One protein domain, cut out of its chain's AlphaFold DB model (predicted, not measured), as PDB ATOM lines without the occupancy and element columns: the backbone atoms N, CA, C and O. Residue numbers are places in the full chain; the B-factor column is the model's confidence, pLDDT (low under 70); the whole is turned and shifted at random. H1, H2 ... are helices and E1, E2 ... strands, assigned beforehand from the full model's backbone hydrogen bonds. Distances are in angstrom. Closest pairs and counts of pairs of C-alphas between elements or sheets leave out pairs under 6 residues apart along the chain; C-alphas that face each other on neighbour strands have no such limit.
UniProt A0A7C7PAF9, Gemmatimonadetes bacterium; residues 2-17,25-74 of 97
ATOM      1  N   HIS A   2      35.555  49.527  44.709       89.38
ATOM      2  CA  HIS A   2      36.725  48.687  44.427       89.38
ATOM      3  C   HIS A   2      36.674  48.154  42.995       89.38
ATOM      4  O   HIS A   2      35.580  47.935  42.459       89.38
ATOM      5  N   LEU A   3      37.839  47.962  42.389       93.56
ATOM      6  CA  LEU A   3      38.013  47.400  41.056       93.56
ATOM      7  C   LEU A   3      38.768  46.065  41.135       93.56
ATOM      8  O   LEU A   3      39.575  45.818  42.031       93.56
ATOM      9  N   THR A   4      38.528  45.186  40.163       96.38
ATOM     10  CA  THR A   4      39.373  44.000  39.974       96.38
ATOM     11  C   THR A   4      40.779  44.454  39.584       96.38
ATOM     12  O   THR A   4      40.934  45.196  38.615       96.38
ATOM     13  N   GLY A   5      41.793  43.978  40.307       96.50
ATOM     14  CA  GLY A   5      43.191  44.391  40.123       96.50
ATOM     15  C   GLY A   5      43.710  45.343  41.206       96.50
ATOM     16  O   GLY A   5      44.917  45.552  41.282       96.50
ATOM     17  N   ASP A   6      42.837  45.858  42.078       98.06
ATOM     18  CA  ASP A   6      43.249  46.658  43.235       98.06
ATOM     19  C   ASP A   6      44.223  45.888  44.147       98.06
ATOM     20  O   ASP A   6      44.139  44.665  44.307       98.06
ATOM     21  N   ASN A   7      45.094  46.625  44.834       97.56
ATOM     22  CA  ASN A   7      45.563  46.199  46.145       97.56
ATOM     23  C   ASN A   7      44.487  46.613  47.150       97.56
ATOM     24  O   ASN A   7      44.402  47.782  47.524       97.56
ATOM     25  N   TYR A   8      43.605  45.670  47.481       96.81
ATOM     26  CA  TYR A   8      42.329  45.934  48.142       96.81
ATOM     27  C   TYR A   8      42.464  46.887  49.342       96.81
ATOM     28  O   TYR A   8      43.219  46.610  50.267       96.81
ATOM     29  N   ASP A   9      41.676  47.968  49.334       96.12
ATOM     30  CA  ASP A   9      41.623  49.024  50.366       96.12
ATOM     31  C   ASP A   9      42.899  49.865  50.554       96.12
ATOM     32  O   ASP A   9      42.931  50.745  51.405       96.12
ATOM     33  N   LEU A  10      43.935  49.628  49.746       96.69
ATOM     34  CA  LEU A  10      45.212  50.338  49.816       96.69
ATOM     35  C   LEU A  10      45.464  51.121  48.525       96.69
ATOM     36  O   LEU A  10      45.520  52.345  48.540       96.69
ATOM     37  N   HIS A  11      45.548  50.436  47.383       97.12
ATOM     38  CA  HIS A  11      45.800  51.077  46.090       97.12
ATOM     39  C   HIS A  11      44.723  50.684  45.083       97.12
ATOM     40  O   HIS A  11      44.532  49.501  44.785       97.12
ATOM     41  N   SER A  12      44.046  51.691  44.531       96.94
ATOM     42  CA  SER A  12      43.117  51.497  43.418       96.94
ATOM     43  C   SER A  12      43.889  51.215  42.134       96.94
ATOM     44  O   SER A  12      44.909  51.847  41.861       96.94
ATOM     45  N   SER A  13      43.357  50.323  41.308       97.19
ATOM     46  CA  SER A  13      43.865  50.072  39.967       97.19
ATOM     47  C   SER A  13      43.857  51.354  39.130       97.19
ATOM     48  O   SER A  13      42.859  52.079  39.094       97.19
ATOM     49  N   MET A  14      44.954  51.600  38.413       96.44
ATOM     50  CA  MET A  14      45.117  52.726  37.484       96.44
ATOM     51  C   MET A  14      44.280  52.565  36.208       96.44
ATOM     52  O   MET A  14      44.006  53.537  35.505       96.44
ATOM     53  N   VAL A  15      43.879  51.329  35.892       96.50
ATOM     54  CA  VAL A  15      43.117  50.974  34.688       96.50
ATOM     55  C   VAL A  15      41.978  50.013  35.021       96.50
ATOM     56  O   VAL A  15      42.073  49.193  35.933       96.50
ATOM     57  N   THR A  16      40.889  50.062  34.256       96.69
ATOM     58  CA  THR A  16      39.843  49.028  34.313       96.69
ATOM     59  C   THR A  16      40.115  47.997  33.223       96.69
ATOM     60  O   THR A  16      39.757  48.207  32.068       96.69
ATOM     61  N   ALA A  17      40.779  46.898  33.586       96.75
ATOM     62  CA  ALA A  17      41.216  45.865  32.640       96.75
ATOM     63  C   ALA A  17      40.393  44.565  32.703       96.75
ATOM     64  O   ALA A  17      40.706  43.614  31.991       96.75
ATOM     65  N   ASN A  25      39.592  35.985  33.157       98.62
ATOM     66  CA  ASN A  25      40.647  36.966  33.363       98.62
ATOM     67  C   ASN A  25      41.973  36.247  33.643       98.62
ATOM     68  O   ASN A  25      41.994  35.176  34.251       98.62
ATOM     69  N   THR A  26      43.087  36.850  33.229       98.69
ATOM     70  CA  THR A  26      44.435  36.399  33.599       98.69
ATOM     71  C   THR A  26      45.052  37.414  34.548       98.69
ATOM     72  O   THR A  26      45.374  38.527  34.139       98.69
ATOM     73  N   GLY A  27      45.214  37.025  35.813       98.12
ATOM     74  CA  GLY A  27      45.928  37.809  36.818       98.12
ATOM     75  C   GLY A  27      47.385  37.370  36.948       98.12
ATOM     76  O   GLY A  27      47.703  36.191  36.779       98.12
ATOM     77  N   ARG A  28      48.272  38.307  37.277       98.44
ATOM     78  CA  ARG A  28      49.653  38.021  37.678       98.44
ATOM     79  C   ARG A  28      50.065  38.980  38.788       98.44
ATOM     80  O   ARG A  28      49.869  40.181  38.664       98.44
ATOM     81  N   ILE A  29      50.672  38.440  39.837       98.00
ATOM     82  CA  ILE A  29      51.320  39.219  40.893       98.00
ATOM     83  C   ILE A  29      52.819  38.955  40.785       98.00
ATOM     84  O   ILE A  29      53.240  37.804  40.635       98.00
ATOM     85  N   VAL A  30      53.615  40.019  40.802       97.62
ATOM     86  CA  VAL A  30      55.078  39.953  40.815       97.62
ATOM     87  C   VAL A  30      55.552  40.588  42.110       97.62
ATOM     88  O   VAL A  30      55.163  41.709  42.405       97.62
ATOM     89  N   VAL A  31      56.373  39.864  42.870       95.56
ATOM     90  CA  VAL A  31      57.007  40.360  44.096       95.56
ATOM     91  C   VAL A  31      58.511  40.170  43.941       95.56
ATOM     92  O   VAL A  31      58.970  39.037  43.782       95.56
ATOM     93  N   LEU A  32      59.264  41.270  43.937       94.19
ATOM     94  CA  LEU A  32      60.723  41.295  43.816       94.19
ATOM     95  C   LEU A  32      61.300  42.141  44.951       94.19
ATOM     96  O   LEU A  32      61.258  43.371  44.915       94.19
ATOM     97  N   GLY A  33      61.817  41.475  45.986       92.56
ATOM     98  CA  GLY A  33      62.137  42.149  47.243       92.56
ATOM     99  C   GLY A  33      60.875  42.785  47.827       92.56
ATOM    100  O   GLY A  33      59.886  42.089  48.048       92.56
ATOM    101  N   ASN A  34      60.899  44.103  48.023       95.00
ATOM    102  CA  ASN A  34      59.749  44.860  48.522       95.00
ATOM    103  C   ASN A  34      58.842  45.396  47.406       95.00
ATOM    104  O   ASN A  34      57.746  45.862  47.706       95.00
ATOM    105  N   GLN A  35      59.272  45.351  46.141       96.75
ATOM    106  CA  GLN A  35      58.478  45.868  45.027       96.75
ATOM    107  C   GLN A  35      57.407  44.861  44.626       96.75
ATOM    108  O   GLN A  35      57.699  43.682  44.396       96.75
ATOM    109  N   VAL A  36      56.175  45.346  44.507       97.56
ATOM    110  CA  VAL A  36      55.014  44.548  44.134       97.56
ATOM    111  C   VAL A  36      54.311  45.166  42.940       97.56
ATOM    112  O   VAL A  36      54.043  46.364  42.899       97.56
ATOM    113  N   GLU A  37      53.948  44.316  41.988       98.44
ATOM    114  CA  GLU A  37      53.114  44.674  40.849       98.44
ATOM    115  C   GLU A  37      51.921  43.731  40.755       98.44
ATOM    116  O   GLU A  37      52.075  42.506  40.837       98.44
ATOM    117  N   HIS A  38      50.737  44.283  40.499       98.69
ATOM    118  CA  HIS A  38      49.598  43.493  40.042       98.69
ATOM    119  C   HIS A  38      49.336  43.772  38.568       98.69
ATOM    120  O   HIS A  38      49.300  44.919  38.115       98.69
ATOM    121  N   TRP A  39      49.059  42.709  37.832       98.75
ATOM    122  CA  TRP A  39      48.728  42.736  36.420       98.75
ATOM    123  C   TRP A  39      47.399  42.030  36.194       98.75
ATOM    124  O   TRP A  39      47.170  40.939  36.724       98.75
ATOM    125  N   LEU A  40      46.556  42.611  35.345       98.81
ATOM    126  CA  LEU A  40      45.290  42.024  34.924       98.81
ATOM    127  C   LEU A  40      45.171  42.112  33.404       98.81
ATOM    128  O   LEU A  40      45.312  43.186  32.825       98.81
ATOM    129  N   ASN A  41      44.940  40.972  32.753       98.44
ATOM    130  CA  ASN A  41      44.809  40.864  31.296       98.44
ATOM    131  C   ASN A  41      45.951  41.556  30.526       98.44
ATOM    132  O   ASN A  41      45.737  42.197  29.502       98.44
ATOM    133  N   GLY A  42      47.179  41.426  31.040       98.31
ATOM    134  CA  GLY A  42      48.390  41.985  30.431       98.31
ATOM    135  C   GLY A  42      48.656  43.461  30.735       98.31
ATOM    136  O   GLY A  42      49.682  43.974  30.302       98.31
ATOM    137  N   GLN A  43      47.789  44.134  31.495       98.56
ATOM    138  CA  GLN A  43      47.963  45.535  31.879       98.56
ATOM    139  C   GLN A  43      48.415  45.648  33.336       98.56
ATOM    140  O   GLN A  43      47.879  44.954  34.203       98.56
ATOM    141  N   LEU A  44      49.390  46.520  33.600       98.62
ATOM    142  CA  LEU A  44      49.805  46.869  34.958       98.62
ATOM    143  C   LEU A  44      48.669  47.649  35.631       98.62
ATOM    144  O   LEU A  44      48.217  48.669  35.117       98.62
ATOM    145  N   THR A  45      48.203  47.146  36.769       98.56
ATOM    146  CA  THR A  45      47.044  47.693  37.495       98.56
ATOM    147  C   THR A  45      47.466  48.498  38.712       98.56
ATOM    148  O   THR A  45      47.015  49.630  38.866       98.56
ATOM    149  N   VAL A  46      48.384  47.969  39.523       98.19
ATOM    150  CA  VAL A  46      49.013  48.689  40.637       98.19
ATOM    151  C   VAL A  46      50.493  48.330  40.724       98.19
ATOM    152  O   VAL A  46      50.885  47.212  40.376       98.19
ATOM    153  N   GLN A  47      51.291  49.272  41.215       98.31
ATOM    154  CA  GLN A  47      52.698  49.090  41.552       98.31
ATOM    155  C   GLN A  47      52.971  49.835  42.857       98.31
ATOM    156  O   GLN A  47      52.537  50.975  43.002       98.31
ATOM    157  N   TYR A  48      53.636  49.186  43.808       97.56
ATOM    158  CA  TYR A  48      53.958  49.769  45.111       97.56
ATOM    159  C   TYR A  48      55.173  49.075  45.736       97.56
ATOM    160  O   TYR A  48      55.625  48.033  45.254       97.56
ATOM    161  N   GLU A  49      55.694  49.645  46.821       97.00
ATOM    162  CA  GLU A  49      56.799  49.075  47.591       97.00
ATOM    163  C   GLU A  49      56.393  48.883  49.059       97.00
ATOM    164  O   GLU A  49      55.846  49.789  49.686       97.00
ATOM    165  N   TYR A  50      56.648  47.695  49.613       91.50
ATOM    166  CA  TYR A  50      56.451  47.418  51.035       91.50
ATOM    167  C   TYR A  50      57.426  48.201  51.915       91.50
ATOM    168  O   TYR A  50      58.557  48.487  51.533       91.50
ATOM    169  N   TYR A  51      57.007  48.445  53.158       94.38
ATOM    170  CA  TYR A  51      57.845  48.979  54.241       94.38
ATOM    171  C   TYR A  51      58.364  50.408  54.054       94.38
ATOM    172  O   TYR A  51      59.113  50.884  54.904       94.38
ATOM    173  N   THR A  52      57.925  51.110  53.013       97.00
ATOM    174  CA  THR A  52      58.118  52.556  52.893       97.00
ATOM    175  C   THR A  52      57.247  53.305  53.903       97.00
ATOM    176  O   THR A  52      56.277  52.762  54.445       97.00
ATOM    177  N   ASP A  53      57.574  54.572  54.157       97.75
ATOM    178  CA  ASP A  53      56.745  55.432  55.009       97.75
ATOM    179  C   ASP A  53      55.336  55.602  54.422       97.75
ATOM    180  O   ASP A  53      54.355  55.467  55.149       97.75
ATOM    181  N   GLU A  54      55.235  55.763  53.097       96.62
ATOM    182  CA  GLU A  54      53.962  55.827  52.363       96.62
ATOM    183  C   GLU A  54      53.119  54.561  52.572       96.62
ATOM    184  O   GLU A  54      51.941  54.644  52.913       96.62
ATOM    185  N   TRP A  55      53.726  53.373  52.453       97.00
ATOM    186  CA  TRP A  55      53.040  52.110  52.732       97.00
ATOM    187  C   TRP A  55      52.540  52.040  54.176       97.00
ATOM    188  O   TRP A  55      51.407  51.629  54.434       97.00
ATOM    189  N   ASN A  56      53.384  52.420  55.137       96.38
ATOM    190  CA  ASN A  56      53.027  52.365  56.548       96.38
ATOM    191  C   ASN A  56      51.891  53.337  56.895       96.38
ATOM    192  O   ASN A  56      51.022  52.968  57.686       96.38
ATOM    193  N   GLU A  57      51.873  54.538  56.318       97.19
ATOM    194  CA  GLU A  57      50.781  55.508  56.477       97.19
ATOM    195  C   GLU A  57      49.478  54.996  55.845       97.19
ATOM    196  O   GLU A  57      48.401  55.072  56.446       97.19
ATOM    197  N   LEU A  58      49.577  54.384  54.666       96.94
ATOM    198  CA  LEU A  58      48.427  53.824  53.970       96.94
ATOM    199  C   LEU A  58      47.795  52.662  54.748       96.94
ATOM    200  O   LEU A  58      46.579  52.612  54.908       96.94
ATOM    201  N   VAL A  59      48.604  51.758  55.309       97.50
ATOM    202  CA  VAL A  59      48.089  50.671  56.158       97.50
ATOM    203  C   VAL A  59      47.425  51.231  57.420       97.50
ATOM    204  O   VAL A  59      46.353  50.753  57.784       97.50
ATOM    205  N   GLN A  60      48.005  52.256  58.055       97.25
ATOM    206  CA  GLN A  60      47.431  52.894  59.251       97.25
ATOM    207  C   GLN A  60      46.051  53.516  59.010       97.25
ATOM    208  O   GLN A  60      45.244  53.577  59.935       97.25
ATOM    209  N   THR A  61      45.790  53.985  57.792       96.81
ATOM    210  CA  THR A  61      44.521  54.628  57.416       96.81
ATOM    211  C   THR A  61      43.538  53.679  56.718       96.81
ATOM    212  O   THR A  61      42.397  54.061  56.463       96.81
ATOM    213  N   SER A  62      43.951  52.436  56.452       96.75
ATOM    214  CA  SER A  62      43.123  51.373  55.866       96.75
ATOM    215  C   SER A  62      42.269  50.633  56.901       96.75
ATOM    216  O   SER A  62      42.357  50.858  58.109       96.75
ATOM    217  N   LYS A  63      41.472  49.663  56.443       97.00
ATOM    218  CA  LYS A  63      40.725  48.744  57.315       97.00
ATOM    219  C   LYS A  63      41.586  47.714  58.059       97.00
ATOM    220  O   LYS A  63      41.046  46.962  58.873       97.00
ATOM    221  N   PHE A  64      42.858  47.552  57.696       97.75
ATOM    222  CA  PHE A  64      43.702  46.478  58.220       97.75
ATOM    223  C   PHE A  64      44.333  46.854  59.563       97.75
ATOM    224  O   PHE A  64      44.670  48.008  59.794       97.75
ATOM    225  N   ASP A  65      44.548  45.866  60.439       97.38
ATOM    226  CA  ASP A  65      45.281  46.086  61.690       97.38
ATOM    227  C   ASP A  65      46.773  46.338  61.385       97.38
ATOM    228  O   ASP A  65      47.467  45.414  60.928       97.38
ATOM    229  N   PRO A  66      47.305  47.549  61.649       95.38
ATOM    230  CA  PRO A  66      48.688  47.884  61.341       95.38
ATOM    231  C   PRO A  66      49.696  47.073  62.163       95.38
ATOM    232  O   PRO A  66      50.856  46.977  61.757       95.38
ATOM    233  N   ALA A  67      49.300  46.464  63.285       95.12
ATOM    234  CA  ALA A  67      50.177  45.596  64.064       95.12
ATOM    235  C   ALA A  67      50.399  44.227  63.399       95.12
ATOM    236  O   ALA A  67      51.413  43.579  63.661       95.12
ATOM    237  N   LEU A  68      49.484  43.786  62.526       95.31
ATOM    238  CA  LEU A  68      49.471  42.423  61.982       95.31
ATOM    239  C   LEU A  68      49.664  42.367  60.464       95.31
ATOM    240  O   LEU A  68      50.271  41.427  59.947       95.31
ATOM    241  N   TYR A  69      49.145  43.349  59.730       96.69
ATOM    242  CA  TYR A  69      49.069  43.277  58.276       96.69
ATOM    243  C   TYR A  69      50.427  43.491  57.592       96.69
ATOM    244  O   TYR A  69      51.148  44.444  57.884       96.69
ATOM    245  N   ALA A  70      50.764  42.593  56.658       93.56
ATOM    246  CA  ALA A  70      51.957  42.647  55.806       93.56
ATOM    247  C   ALA A  70      53.305  42.808  56.549       93.56
ATOM    248  O   ALA A  70      54.252  43.370  56.007       93.56
ATOM    249  N   ARG A  71      53.430  42.300  57.785       92.88
ATOM    250  CA  ARG A  71      54.657  42.427  58.604       92.88
ATOM    251  C   ARG A  71      55.726  41.360  58.361       92.88
ATOM    252  O   ARG A  71      56.847  41.521  58.832       92.88
ATOM    253  N   PHE A  72      55.405  40.297  57.626       92.62
ATOM    254  CA  PHE A  72      56.328  39.191  57.367       92.62
ATOM    255  C   PHE A  72      56.774  39.173  55.899       92.62
ATOM    256  O   PHE A  72      55.932  39.347  55.020       92.62
ATOM    257  N   PRO A  73      58.062  38.894  55.619       88.69
ATOM    258  CA  PRO A  73      58.601  38.902  54.256       88.69
ATOM    259  C   PRO A  73      58.195  37.670  53.434       88.69
ATOM    260  O   PRO A  73      58.432  37.614  52.232       88.69
ATOM    261  N   THR A  74      57.626  36.647  54.077       91.19
ATOM    262  CA  THR A  74      57.182  35.409  53.432       91.19
ATOM    263  C   THR A  74      55.850  34.961  54.016       91.19
ATOM    264  O   THR A  74      55.501  35.310  55.145       91.19
TER     265      THR A  74
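Overview. This is residues 2 to 17 and 25 to 74 of the 97 residues of a protein of Gemmatimonadetes bacterium (UniProt A0A7C7PAF9). A three-stranded antiparallel sheet has residues 2 to 17 looped over one face and a short helix, H1, beyond the end of E3; residues 62 to 74 trail from H1. The strands make a meander, each the antiparallel neighbour of the one before, in the order E1, E2, E3, with H1 last along the chain. Of 66 printed residues, under half, 28, are in named elements, class mixed. The whole is compact, radius of gyration of the C-alphas 12.1 A, spans 33 by 25 by 16 A.

Along the chain. E1, residues 27 to 32, begins at C-alpha 27 (45.928, 37.809, 36.818) and measures 16.7 A. E2 is residues 35 to 40, 17.1 A, and E3 43 to 49, 18.4 A. H1, residues 53 to 61, 12.5 A, ends at (44.521, 54.628, 57.416).

Arrangement. Hairpin E1 and E2 has N 30 and O 37 within hydrogen-bond range, 2.9 A; hairpin E2 and E3 has N 38 and O 46, 2.9 A. H1, with every O i to N i+4 pair within range, is not on the sheet; its closest C-alpha pair with E3 is Trp 55 and Glu 49, 7.1 A.

Size, cuts and confidence. C-alphas 17 and 25 are 8.9 A apart across the cut. No printed residue is under 70 in pLDDT.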